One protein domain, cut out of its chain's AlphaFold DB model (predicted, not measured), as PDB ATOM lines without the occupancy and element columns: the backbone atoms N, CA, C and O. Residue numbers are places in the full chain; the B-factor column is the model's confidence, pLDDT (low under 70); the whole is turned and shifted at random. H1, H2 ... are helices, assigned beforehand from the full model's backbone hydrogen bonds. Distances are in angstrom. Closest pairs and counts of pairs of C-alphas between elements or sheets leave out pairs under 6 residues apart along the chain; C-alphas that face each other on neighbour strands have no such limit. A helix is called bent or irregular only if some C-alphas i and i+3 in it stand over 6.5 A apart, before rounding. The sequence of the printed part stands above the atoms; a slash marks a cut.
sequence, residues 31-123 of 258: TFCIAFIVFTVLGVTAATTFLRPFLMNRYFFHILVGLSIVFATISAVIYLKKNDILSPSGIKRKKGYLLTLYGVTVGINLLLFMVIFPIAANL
ATOM      1  N   THR A  31      85.351  58.784 124.243       92.00
ATOM      2  CA  THR A  31      85.983  58.190 125.436       92.00
ATOM      3  C   THR A  31      85.689  56.696 125.571       92.00
ATOM      4  O   THR A  31      86.609  55.923 125.823       92.00
ATOM      5  N   PHE A  32      84.446  56.270 125.319       87.44
ATOM      6  CA  PHE A  32      84.059  54.858 125.383       87.44
ATOM      7  C   PHE A  32      84.758  54.008 124.315       87.44
ATOM      8  O   PHE A  32      85.282  52.942 124.625       87.44
ATOM      9  N   CYS A  33      84.824  54.486 123.070       86.88
ATOM     10  CA  CYS A  33      85.500  53.775 121.985       86.88
ATOM     11  C   CYS A  33      87.012  53.675 122.223       86.88
ATOM     12  O   CYS A  33      87.596  52.614 122.013       86.88
ATOM     13  N   ILE A  34      87.642  54.758 122.690       89.94
ATOM     14  CA  ILE A  34      89.073  54.776 123.021       89.94
ATOM     15  C   ILE A  34      89.348  53.798 124.163       89.94
ATOM     16  O   ILE A  34      90.239  52.960 124.043       89.94
ATOM     17  N   ALA A  35      88.551  53.848 125.235       92.00
ATOM     18  CA  ALA A  35      88.664  52.908 126.343       92.00
ATOM     19  C   ALA A  35      88.489  51.458 125.865       92.00
ATOM     20  O   ALA A  35      89.304  50.607 126.206       92.00
ATOM     21  N   PHE A  36      87.490  51.179 125.023       90.31
ATOM     22  CA  PHE A  36      87.270  49.855 124.443       90.31
ATOM     23  C   PHE A  36      88.485  49.356 123.649       90.31
ATOM     24  O   PHE A  36      88.894  48.211 123.831       90.31
ATOM     25  N   ILE A  37      89.100  50.201 122.815       92.50
ATOM     26  CA  ILE A  37      90.314  49.843 122.066       92.50
ATOM     27  C   ILE A  37      91.466  49.542 123.031       92.50
ATOM     28  O   ILE A  37      92.104  48.502 122.897       92.50
ATOM     29  N   VAL A  38      91.704  50.402 124.026       93.69
ATOM     30  CA  VAL A  38      92.776  50.211 125.019       93.69
ATOM     31  C   VAL A  38      92.578  48.907 125.792       93.69
ATOM     32  O   VAL A  38      93.499  48.095 125.865       93.69
ATOM     33  N   PHE A  39      91.374  48.657 126.310       92.62
ATOM     34  CA  PHE A  39      91.060  47.413 127.012       92.62
ATOM     35  C   PHE A  39      91.135  46.190 126.101       92.62
ATOM     36  O   PHE A  39      91.551  45.132 126.560       92.62
ATOM     37  N   THR A  40      90.788  46.317 124.819       87.81
ATOM     38  CA  THR A  40      90.930  45.221 123.852       87.81
ATOM     39  C   THR A  40      92.399  44.896 123.619       87.81
ATOM     40  O   THR A  40      92.765  43.727 123.665       87.81
ATOM     41  N   VAL A  41      93.260  45.899 123.426       88.69
ATOM     42  CA  VAL A  41      94.704  45.682 123.242       88.69
ATOM     43  C   VAL A  41      95.311  45.051 124.493       88.69
ATOM     44  O   VAL A  41      95.927  43.995 124.395       88.69
ATOM     45  N   LEU A  42      95.071  45.633 125.672       88.81
ATOM     46  CA  LEU A  42      95.565  45.090 126.942       88.81
ATOM     47  C   LEU A  42      95.026  43.682 127.215       88.81
ATOM     48  O   LEU A  42      95.774  42.803 127.637       88.81
ATOM     49  N   GLY A  43      93.740  43.458 126.941       89.44
ATOM     50  CA  GLY A  43      93.085  42.166 127.101       89.44
ATOM     51  C   GLY A  43      93.668  41.110 126.171       89.44
ATOM     52  O   GLY A  43      93.947  40.005 126.621       89.44
ATOM     53  N   VAL A  44      93.922  41.448 124.904       85.31
ATOM     54  CA  VAL A  44      94.579  40.546 123.950       85.31
ATOM     55  C   VAL A  44      96.006  40.239 124.401       85.31
ATOM     56  O   VAL A  44      96.372  39.070 124.424       85.31
ATOM     57  N   THR A  45      96.792  41.230 124.830       81.62
ATOM     58  CA  THR A  45      98.169  41.008 125.312       81.62
ATOM     59  C   THR A  45      98.223  40.158 126.583       81.62
ATOM     60  O   THR A  45      99.091  39.299 126.719       81.62
ATOM     61  N   ALA A  46      97.300  40.357 127.524       88.00
ATOM     62  CA  ALA A  46      97.212  39.513 128.713       88.00
ATOM     63  C   ALA A  46      96.695  38.106 128.370       88.00
ATOM     64  O   ALA A  46      97.163  37.114 128.922       88.00
ATOM     65  N   ALA A  47      95.753  37.996 127.433       86.94
ATOM     66  CA  ALA A  47      95.222  36.713 127.002       86.94
ATOM     67  C   ALA A  47      96.252  35.896 126.216       86.94
ATOM     68  O   ALA A  47      96.244  34.678 126.338       86.94
ATOM     69  N   THR A  48      97.150  36.509 125.437       82.81
ATOM     70  CA  THR A  48      98.151  35.762 124.653       82.81
ATOM     71  C   THR A  48      99.150  35.020 125.531       82.81
ATOM     72  O   THR A  48      99.541  33.910 125.172       82.81
ATOM     73  N   THR A  49      99.528  35.564 126.692       85.75
ATOM     74  CA  THR A  49     100.413  34.853 127.630       85.75
ATOM     75  C   THR A  49      99.721  33.620 128.207       85.75
ATOM     76  O   THR A  49     100.307  32.539 128.220       85.75
ATOM     77  N   PHE A  50      98.449  33.747 128.589       88.12
ATOM     78  CA  PHE A  50      97.646  32.638 129.104       88.12
ATOM     79  C   PHE A  50      97.280  31.612 128.022       88.12
ATOM     80  O   PHE A  50      97.242  30.411 128.277       88.12
ATOM     81  N   LEU A  51      97.035  32.070 126.793       85.25
ATOM     82  CA  LEU A  51      96.661  31.229 125.660       85.25
ATOM     83  C   LEU A  51      97.860  30.565 124.990       85.25
ATOM     84  O   LEU A  51      97.635  29.710 124.142       85.25
ATOM     85  N   ARG A  52      99.111  30.878 125.355       83.19
ATOM     86  CA  ARG A  52     100.306  30.280 124.733       83.19
ATOM     87  C   ARG A  52     100.247  28.743 124.648       83.19
ATOM     88  O   ARG A  52     100.474  28.236 123.552       83.19
ATOM     89  N   PRO A  53      99.858  27.989 125.698       86.38
ATOM     90  CA  PRO A  53      99.707  26.533 125.598       86.38
ATOM     91  C   PRO A  53      98.608  26.114 124.613       86.38
ATOM     92  O   PRO A  53      98.729  25.110 123.918       86.38
ATOM     93  N   PHE A  54      97.538  26.904 124.517       84.94
ATOM     94  CA  PHE A  54      96.443  26.662 123.582       84.94
ATOM     95  C   PHE A  54      96.841  26.996 122.135       84.94
ATOM     96  O   PHE A  54      96.455  26.268 121.224       84.94
ATOM     97  N   LEU A  55      97.683  28.018 121.923       82.19
ATOM     98  CA  LEU A  55      98.268  28.377 120.623       82.19
ATOM     99  C   LEU A  55      99.211  27.295 120.077       82.19
ATOM    100  O   LEU A  55      99.377  27.205 118.865       82.19
ATOM    101  N   MET A  56      99.800  26.460 120.940       83.12
ATOM    102  CA  MET A  56     100.607  25.306 120.517       83.12
ATOM    103  C   MET A  56      99.756  24.135 119.998       83.12
ATOM    104  O   MET A  56     100.281  23.165 119.451       83.12
ATOM    105  N   ASN A  57      98.430  24.180 120.146       88.31
ATOM    106  CA  ASN A  57      97.579  23.121 119.629       88.31
ATOM    107  C   ASN A  57      97.443  23.240 118.103       88.31
ATOM    108  O   ASN A  57      96.927  24.228 117.583       88.31
ATOM    109  N   ARG A  58      97.797  22.171 117.382       88.31
ATOM    110  CA  ARG A  58      97.643  22.050 115.921       88.31
ATOM    111  C   ARG A  58      96.244  22.430 115.411       88.31
ATOM    112  O   ARG A  58      96.106  22.921 114.290       88.31
ATOM    113  N   TYR A  59      95.208  22.206 116.217       90.50
ATOM    114  CA  TYR A  59      93.814  22.482 115.876       90.50
ATOM    115  C   TYR A  59      93.330  23.872 116.293       90.50
ATOM    116  O   TYR A  59      92.219  24.242 115.920       90.50
ATOM    117  N   PHE A  60      94.135  24.663 117.005       87.50
ATOM    118  CA  PHE A  60      93.740  25.973 117.526       87.50
ATOM    119  C   PHE A  60      93.116  26.874 116.454       87.50
ATOM    120  O   PHE A  60      92.023  27.409 116.623       87.50
ATOM    121  N   PHE A  61      93.768  26.971 115.298       85.56
ATOM    122  CA  PHE A  61      93.279  27.792 114.195       85.56
ATOM    123  C   PHE A  61      91.957  27.288 113.609       85.56
ATOM    124  O   PHE A  61      91.075  28.087 113.306       85.56
ATOM    125  N   HIS A  62      91.777  25.970 113.516       90.88
ATOM    126  CA  HIS A  62      90.513  25.379 113.072       90.88
ATOM    127  C   HIS A  62      89.389  25.684 114.067       90.88
ATOM    128  O   HIS A  62      88.270  25.989 113.656       90.88
ATOM    129  N   ILE A  63      89.700  25.667 115.367       91.75
ATOM    130  CA  ILE A  63      88.767  26.045 116.430       91.75
ATOM    131  C   ILE A  63      88.383  27.522 116.300       91.75
ATOM    132  O   ILE A  63      87.197  27.826 116.369       91.75
ATOM    133  N   LEU A  64      89.332  28.433 116.050       89.38
ATOM    134  CA  LEU A  64      89.028  29.855 115.837       89.38
ATOM    135  C   LEU A  64      88.120  30.087 114.624       89.38
ATOM    136  O   LEU A  64      87.137  30.822 114.724       89.38
ATOM    137  N   VAL A  65      88.405  29.431 113.496       91.38
ATOM    138  CA  VAL A  65      87.544  29.507 112.306       91.38
ATOM    139  C   VAL A  65      86.154  28.973 112.628       91.38
ATOM    140  O   VAL A  65      85.165  29.655 112.363       91.38
ATOM    141  N   GLY A  66      86.068  27.798 113.254       95.19
ATOM    142  CA  GLY A  66      84.802  27.205 113.678       95.19
ATOM    143  C   GLY A  66      84.010  28.133 114.598       95.19
ATOM    144  O   GLY A  66      82.833  28.389 114.351       95.19
ATOM    145  N   LEU A  67      84.667  28.718 115.599       93.12
ATOM    146  CA  LEU A  67      84.068  29.667 116.531       93.12
ATOM    147  C   LEU A  67      83.555  30.925 115.815       93.12
ATOM    148  O   LEU A  67      82.450  31.388 116.096       93.12
ATOM    149  N   SER A  68      84.312  31.450 114.848       94.81
ATOM    150  CA  SER A  68      83.886  32.604 114.051       94.81
ATOM    151  C   SER A  68      82.641  32.302 113.209       94.81
ATOM    152  O   SER A  68      81.732  33.130 113.140       94.81
ATOM    153  N   ILE A  69      82.547  31.095 112.640       96.12
ATOM    154  CA  ILE A  69      81.367  30.639 111.899       96.12
ATOM    155  C   ILE A  69      80.176  30.501 112.847       96.12
ATOM    156  O   ILE A  69      79.102  30.995 112.519       96.12
ATOM    157  N   VAL A  70      80.360  29.916 114.036       97.56
ATOM    158  CA  VAL A  70      79.303  29.809 115.058       97.56
ATOM    159  C   VAL A  70      78.765  31.190 115.435       97.56
ATOM    160  O   VAL A  70      77.550  31.391 115.435       97.56
ATOM    161  N   PHE A  71      79.633  32.174 115.690       95.44
ATOM    162  CA  PHE A  71      79.193  33.539 115.989       95.44
ATOM    163  C   PHE A  71      78.500  34.217 114.804       95.44
ATOM    164  O   PHE A  71      77.469  34.867 114.995       95.44
ATOM    165  N   ALA A  72      79.003  34.033 113.582       96.06
ATOM    166  CA  ALA A  72      78.330  34.504 112.376       96.06
ATOM    167  C   ALA A  72      76.934  33.873 112.235       96.06
ATOM    168  O   ALA A  72      75.973  34.576 111.927       96.06
ATOM    169  N   THR A  73      76.780  32.583 112.544       97.38
ATOM    170  CA  THR A  73      75.487  31.891 112.546       97.38
ATOM    171  C   THR A  73      74.546  32.435 113.609       97.38
ATOM    172  O   THR A  73      73.397  32.737 113.292       97.38
ATOM    173  N   ILE A  74      75.008  32.629 114.846       97.00
ATOM    174  CA  ILE A  74      74.194  33.227 115.915       97.00
ATOM    175  C   ILE A  74      73.726  34.628 115.497       97.00
ATOM    176  O   ILE A  74      72.541  34.942 115.607       97.00
ATOM    177  N   SER A  75      74.630  35.445 114.947       95.38
ATOM    178  CA  SER A  75      74.316  36.783 114.436       95.38
ATOM    179  C   SER A  75      73.273  36.740 113.313       95.38
ATOM    180  O   SER A  75      72.266  37.449 113.371       95.38
ATOM    181  N   ALA A  76      73.444  35.841 112.339       97.31
ATOM    182  CA  ALA A  76      72.491  35.627 111.255       97.31
ATOM    183  C   ALA A  76      71.106  35.221 111.773       97.31
ATOM    184  O   ALA A  76      70.095  35.764 111.328       97.31
ATOM    185  N   VAL A  77      71.050  34.291 112.730       97.50
ATOM    186  CA  VAL A  77      69.799  33.821 113.338       97.50
ATOM    187  C   VAL A  77      69.101  34.959 114.078       97.50
ATOM    188  O   VAL A  77      67.910  35.174 113.865       97.50
ATOM    189  N   ILE A  78      69.823  35.735 114.893       97.06
ATOM    190  CA  ILE A  78      69.266  36.902 115.594       97.06
ATOM    191  C   ILE A  78      68.747  37.937 114.588       97.06
ATOM    192  O   ILE A  78      67.651  38.470 114.773       97.06
ATOM    193  N   TYR A  79      69.493  38.201 113.515       96.88
ATOM    194  CA  TYR A  79      69.086  39.128 112.461       96.88
ATOM    195  C   TYR A  79      67.797  38.676 111.764       96.88
ATOM    196  O   TYR A  79      66.852  39.458 111.652       96.88
ATOM    197  N   LEU A  80      67.724  37.414 111.331       97.06
ATOM    198  CA  LEU A  80      66.531  36.867 110.682       97.06
ATOM    199  C   LEU A  80      65.332  36.838 111.638       97.06
ATOM    200  O   LEU A  80      64.211  37.102 111.205       97.06
ATOM    201  N   LYS A  81      65.572  36.576 112.932       97.19
ATOM    202  CA  LYS A  81      64.537  36.548 113.977       97.19
ATOM    203  C   LYS A  81      63.946  37.926 114.214       97.19
ATOM    204  O   LYS A  81      62.735  38.057 114.250       97.19
ATOM    205  N   LYS A  82      64.787  38.958 114.314       96.44
ATOM    206  CA  LYS A  82      64.343  40.350 114.507       96.44
ATOM    207  C   LYS A  82      63.537  40.919 113.335       96.44
ATOM    208  O   LYS A  82      62.914  41.957 113.496       96.44
ATOM    209  N   ASN A  83      63.593  40.279 112.170       95.94
ATOM    210  CA  ASN A  83      62.886  40.703 110.964       95.94
ATOM    211  C   ASN A  83      61.748  39.736 110.578       95.94
ATOM    212  O   ASN A  83      61.250  39.838 109.462       95.94
ATOM    213  N   ASP A  84      61.395  38.769 111.438       97.25
ATOM    214  CA  ASP A  84      60.347  37.757 111.206       97.25
ATOM    215  C   ASP A  84      60.500  36.968 109.887       97.25
ATOM    216  O   ASP A  84      59.538  36.554 109.242       97.25
ATOM    217  N   ILE A  85      61.746  36.742 109.456       97.00
ATOM    218  CA  ILE A  85      62.096  36.104 108.170       97.00
ATOM    219  C   ILE A  85      62.910  34.828 108.354       97.00
ATOM    220  O   ILE A  85      63.726  34.471 107.505       97.00
ATOM    221  N   LEU A  86      62.674  34.114 109.452       95.94
ATOM    222  CA  LEU A  86      63.357  32.852 109.750       95.94
ATOM    223  C   LEU A  86      62.900  31.675 108.866       95.94
ATOM    224  O   LEU A  86      63.371  30.555 109.032       95.94
ATOM    225  N   SER A  87      61.995  31.914 107.915       96.75
ATOM    226  CA  SER A  87      61.541  30.906 106.961       96.75
ATOM    227  C   SER A  87      62.594  30.625 105.871       96.75
ATOM    228  O   SER A  87      63.385  31.511 105.527       96.75
ATOM    229  N   PRO A  88      62.575  29.437 105.231       96.06
ATOM    230  CA  PRO A  88      63.440  29.136 104.084       96.06
ATOM    231  C   PRO A  88      63.316  30.163 102.946       96.06
ATOM    232  O   PRO A  88      64.295  30.488 102.271       96.06
ATOM    233  N   SER A  89      62.122  30.733 102.764       97.31
ATOM    234  CA  SER A  89      61.871  31.830 101.823       97.31
ATOM    235  C   SER A  89      62.576  33.125 102.241       97.31
ATOM    236  O   SER A  89      63.129  33.827 101.393       97.31
ATOM    237  N   GLY A  90      62.616  33.428 103.542       95.44
ATOM    238  CA  GLY A  90      63.357  34.558 104.102       95.44
ATOM    239  C   GLY A  90      64.871  34.431 103.913       95.44
ATOM    240  O   GLY A  90      65.512  35.395 103.487       95.44
ATOM    241  N   ILE A  91      65.421  33.227 104.103       96.38
ATOM    242  CA  ILE A  91      66.834  32.910 103.825       96.38
ATOM    243  C   ILE A  91      67.160  33.163 102.349       96.38
ATOM    244  O   ILE A  91      68.109  33.886 102.045       96.38
ATOM    245  N   LYS A  92      66.342  32.651 101.417       97.12
ATOM    246  CA  LYS A  92      66.517  32.906  99.974       97.12
ATOM    247  C   LYS A  92      66.446  34.401  99.645       97.12
ATOM    248  O   LYS A  92      67.266  34.895  98.871       97.12
ATOM    249  N   ARG A  93      65.517  35.133 100.275       97.31
ATOM    250  CA  ARG A  93      65.346  36.586 100.101       97.31
ATOM    251  C   ARG A  93      66.536  37.394 100.624       97.31
ATOM    252  O   ARG A  93      66.836  38.449 100.074       97.31
ATOM    253  N   LYS A  94      67.228  36.913 101.660       97.19
ATOM    254  CA  LYS A  94      68.407  37.564 102.264       97.19
ATOM    255  C   LYS A  94      69.726  36.843 101.969       97.19
ATOM    256  O   LYS A  94      70.704  37.051 102.683       97.19
ATOM    257  N   LYS A  95      69.802  36.076 100.872       97.31
ATOM    258  CA  LYS A  95      71.024  35.354 100.473       97.31
ATOM    259  C   LYS A  95      72.256  36.258 100.368       97.31
ATOM    260  O   LYS A  95      73.329  35.840 100.765       97.31
ATOM    261  N   GLY A  96      72.091  37.498  99.889       97.44
ATOM    262  CA  GLY A  96      73.193  38.457  99.763       97.44
ATOM    263  C   GLY A  96      73.788  38.835 101.118       97.44
ATOM    264  O   GLY A  96      74.995  38.770 101.288       97.44
ATOM    265  N   TYR A  97      72.936  39.121 102.107       97.19
ATOM    266  CA  TYR A  97      73.377  39.411 103.472       97.19
ATOM    267  C   TYR A  97      74.123  38.224 104.092       97.19
ATOM    268  O   TYR A  97      75.217  38.401 104.620       97.19
ATOM    269  N   LEU A  98      73.564  37.012 103.993       97.62
ATOM    270  CA  LEU A  98      74.200  35.810 104.539       97.62
ATOM    271  C   LEU A  98      75.529  35.509 103.838       97.62
ATOM    272  O   LEU A  98      76.518  35.223 104.505       97.62
ATOM    273  N   LEU A  99      75.569  35.628 102.509       97.94
ATOM    274  CA  LEU A  99      76.785  35.440 101.724       97.94
ATOM    275  C   LEU A  99      77.867  36.446 102.125       97.94
ATOM    276  O   LEU A  99      79.005  36.043 102.335       97.94
ATOM    277  N   THR A 100      77.527  37.729 102.277       97.94
ATOM    278  CA  THR A 100      78.476  38.743 102.750       97.94
ATOM    279  C   THR A 100      78.931  38.449 104.177       97.94
ATOM    280  O   THR A 100      80.125  38.494 104.438       97.94
ATOM    281  N   LEU A 101      78.024  38.094 105.091       97.06
ATOM    282  CA  LEU A 101      78.355  37.806 106.488       97.06
ATOM    283  C   LEU A 101      79.345  36.640 106.615       97.06
ATOM    284  O   LEU A 101      80.405  36.793 107.222       97.06
ATOM    285  N   TYR A 102      79.033  35.490 106.018       97.75
ATOM    286  CA  TYR A 102      79.919  34.324 106.062       97.75
ATOM    287  C   TYR A 102      81.168  34.519 105.204       97.75
ATOM    288  O   TYR A 102      82.257  34.148 105.631       97.75
ATOM    289  N   GLY A 103      81.035  35.137 104.030       97.75
ATOM    290  CA  GLY A 103      82.152  35.415 103.133       97.75
ATOM    291  C   GLY A 103      83.185  36.338 103.772       97.75
ATOM    292  O   GLY A 103      84.369  36.029 103.743       97.75
ATOM    293  N   VAL A 104      82.747  37.417 104.425       97.31
ATOM    294  CA  VAL A 104      83.630  38.311 105.188       97.31
ATOM    295  C   VAL A 104      84.219  37.587 106.396       97.31
ATOM    296  O   VAL A 104      85.411  37.720 106.644       97.31
ATOM    297  N   THR A 105      83.435  36.772 107.108       95.56
ATOM    298  CA  THR A 105      83.940  35.984 108.247       95.56
ATOM    299  C   THR A 105      85.079  35.058 107.817       95.56
ATOM    300  O   THR A 105      86.171  35.116 108.378       95.56
ATOM    301  N   VAL A 106      84.873  34.237 106.786       94.62
ATOM    302  CA  VAL A 106      85.908  33.335 106.256       94.62
ATOM    303  C   VAL A 106      87.069  34.127 105.651       94.62
ATOM    304  O   VAL A 106      88.226  33.809 105.911       94.62
ATOM    305  N   GLY A 107      86.776  35.184 104.892       96.50
ATOM    306  CA  GLY A 107      87.771  36.025 104.232       96.50
ATOM    307  C   GLY A 107      88.717  36.715 105.212       96.50
ATOM    308  O   GLY A 107      89.925  36.680 105.002       96.50
ATOM    309  N   ILE A 108      88.202  37.276 106.310       94.81
ATOM    310  CA  ILE A 108      89.028  37.886 107.362       94.81
ATOM    311  C   ILE A 108      89.907  36.829 108.032       94.81
ATOM    312  O   ILE A 108      91.099  37.063 108.198       94.81
ATOM    313  N   ASN A 109      89.362  35.657 108.375       91.50
ATOM    314  CA  ASN A 109      90.164  34.574 108.953       91.50
ATOM    315  C   ASN A 109      91.303  34.154 108.009       91.50
ATOM    316  O   ASN A 109      92.454  34.069 108.429       91.50
ATOM    317  N   LEU A 110      91.011  33.955 106.720       92.31
ATOM    318  CA  LEU A 110      92.029  33.617 105.720       92.31
ATOM    319  C   LEU A 110      93.072  34.725 105.558       92.31
ATOM    320  O   LEU A 110      94.261  34.423 105.518       92.31
ATOM    321  N   LEU A 111      92.649  35.990 105.507       93.81
ATOM    322  CA  LEU A 111      93.552  37.138 105.439       93.81
ATOM    323  C   LEU A 111      94.493  37.169 106.650       93.81
ATOM    324  O   LEU A 111      95.698  37.367 106.494       93.81
ATOM    325  N   LEU A 112      93.961  36.929 107.850       90.31
ATOM    326  CA  LEU A 112      94.761  36.869 109.067       90.31
ATOM    327  C   LEU A 112      95.813  35.755 108.988       90.31
ATOM    328  O   LEU A 112      96.989  36.014 109.232       90.31
ATOM    329  N   PHE A 113      95.425  34.541 108.588       88.12
ATOM    330  CA  PHE A 113      96.341  33.393 108.574       88.12
ATOM    331  C   PHE A 113      97.352  33.406 107.433       88.12
ATOM    332  O   PHE A 113      98.483  32.966 107.627       88.12
ATOM    333  N   MET A 114      96.951  33.861 106.249       89.75
ATOM    334  CA  MET A 114      97.800  33.818 105.059       89.75
ATOM    335  C   MET A 114      98.652  35.063 104.890       89.75
ATOM    336  O   MET A 114      99.680  34.978 104.233       89.75
ATOM    337  N   VAL A 115      98.246  36.204 105.452       92.12
ATOM    338  CA  VAL A 115      98.931  37.483 105.234       92.12
ATOM    339  C   VAL A 115      99.423  38.068 106.546       92.12
ATOM    340  O   VAL A 115     100.625  38.241 106.727       92.12
ATOM    341  N   ILE A 116      98.517  38.332 107.488       91.81
ATOM    342  CA  ILE A 116      98.861  39.114 108.683       91.81
ATOM    343  C   ILE A 116      99.817  38.361 109.608       91.81
ATOM    344  O   ILE A 116     100.820  38.932 110.023       91.81
ATOM    345  N   PHE A 117      99.560  37.089 109.919       90.06
ATOM    346  CA  PHE A 117     100.421  36.330 110.832       90.06
ATOM    347  C   PHE A 117     101.817  36.028 110.276       90.06
ATOM    348  O   PHE A 117     102.776  36.242 111.018       90.06
ATOM    349  N   PRO A 118     101.978  35.614 109.004       88.44
ATOM    350  CA  PRO A 118     103.295  35.517 108.377       88.44
ATOM    351  C   PRO A 118     104.121  36.805 108.486       88.44
ATOM    352  O   PRO A 118     105.293  36.756 108.846       88.44
ATOM    353  N   ILE A 119     103.497  37.961 108.234       92.00
ATOM    354  CA  ILE A 119     104.170  39.263 108.341       92.00
ATOM    355  C   ILE A 119     104.498  39.579 109.802       92.00
ATOM    356  O   ILE A 119     105.618  39.985 110.107       92.00
ATOM    357  N   ALA A 120     103.543  39.373 110.714       89.88
ATOM    358  CA  ALA A 120     103.716  39.649 112.137       89.88
ATOM    359  C   ALA A 120     104.872  38.848 112.749       89.88
ATOM    360  O   ALA A 120     105.604  39.380 113.577       89.88
ATOM    361  N   ALA A 121     105.083  37.613 112.286       88.06
ATOM    362  CA  ALA A 121     106.209  36.780 112.692       88.06
ATOM    363  C   ALA A 121     107.568  37.455 112.423       88.06
ATOM    364  O   ALA A 121     108.484  37.340 113.228       88.06
ATOM    365  N   ASN A 122     107.683  38.201 111.321       91.12
ATOM    366  CA  ASN A 122     108.910  38.895 110.933       91.12
ATOM    367  C   ASN A 122     109.035  40.316 111.516       91.12
ATOM    368  O   ASN A 122     110.146  40.837 111.607       91.12
ATOM    369  N   LEU A 123     107.930  40.948 111.929       89.81
ATOM    370  CA  LEU A 123     107.949  42.291 112.532       89.81
ATOM    371  C   LEU A 123     108.635  42.321 113.898       89.81
ATOM    372  O   LEU A 123     109.277  43.313 114.238       89.81
TER     373      LEU A 123
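AT A GLANCE: This is residues 31 to 123 of the 258 residues of an uncharacterized protein of Candidatus Nealsonbacteria bacterium CG11_big_fil_rev_8_21_14_0_20_39_9 (UniProt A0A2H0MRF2). Two long helices, H2 and H4, run side by side in opposite ways, with the short helix H3 between them in the chain at one end of the pair. At the other end, where H2 begins, H1 sticks out as a free arm with a kink in it. The printed part has 93 residues with four named helices, H1, H2, H3 and H4 in that order, and no named strand; the class is all helix. The whole is loose, with a radius of gyration of the C-alphas of 17.1 A, and spans 47 by 36 by 22 A.

IN THESE COORDINATES: Find C-alpha 31 at (85.983, 58.190, 125.436); from there H1 runs through residues 31 to 55, 32.6 A from first to last C-alpha. It has a kink of 54 degrees near residue 49 and is irregular, with C-alphas 50 and 53 7.3 A apart. Next look at C-alpha 60 at (93.740, 25.973, 117.526), where H2 begins; it takes residues 60 to 82 and is 32.9 A long. H3 follows with residues 88 to 93. H4, the longest helix with 29 residues, holds residues 95 to 123 and runs 39.5 A to C-alpha 123 at (107.949, 42.291, 112.532). It has a kink of 34 degrees near residue 117 and is only just irregular, with C-alphas 114 and 117 6.8 A apart.

HOW THE PARTS SIT: Look first at H1 and H2, which are close but not clearly touching; their closest C-alphas, those of Phe 54 and Phe 60, are 6.7 A apart. Their lines stand at a steep tilt of 41 degrees, opposite ways. H2 touches H4, which meets it with residues 98 to 109 alone; the closest C-alphas, those of Ala 72 and Tyr 102, are 6.5 A apart. The two run opposite ways at a shallow tilt of 28 degrees. H3 is close to H2 but not clearly touching, with the C-alphas of Leu 80 and Gly 90 closest at 7.7 A, and about perpendicular to it at 89 degrees. H3 and H4 are also close but not clearly touching, with the C-alphas of Ile 91 and Leu 98 closest at 7.9 A; at 73 degrees they are only just about perpendicular. H1 is apart from H3 and from H4. In H2 and H3 every O i to N i+4 pair is within hydrogen-bond range; in H1 it is 17 of 21 and in H4 22 of 25.

THE WHOLE: The two C-alphas farthest apart, those of Asp 84 and Asn 122, are 48.6 A apart. Residues 31 to 60, of which 31 to 55 belong to H1, stand free; the body without them spans 48 by 19 by 15 A. The printed part has no cut, and the links H1 to H2, H2 to H3 and H3 to H4 are tight. The mean pLDDT of the printed part is 92.4, and no printed residue is under 70.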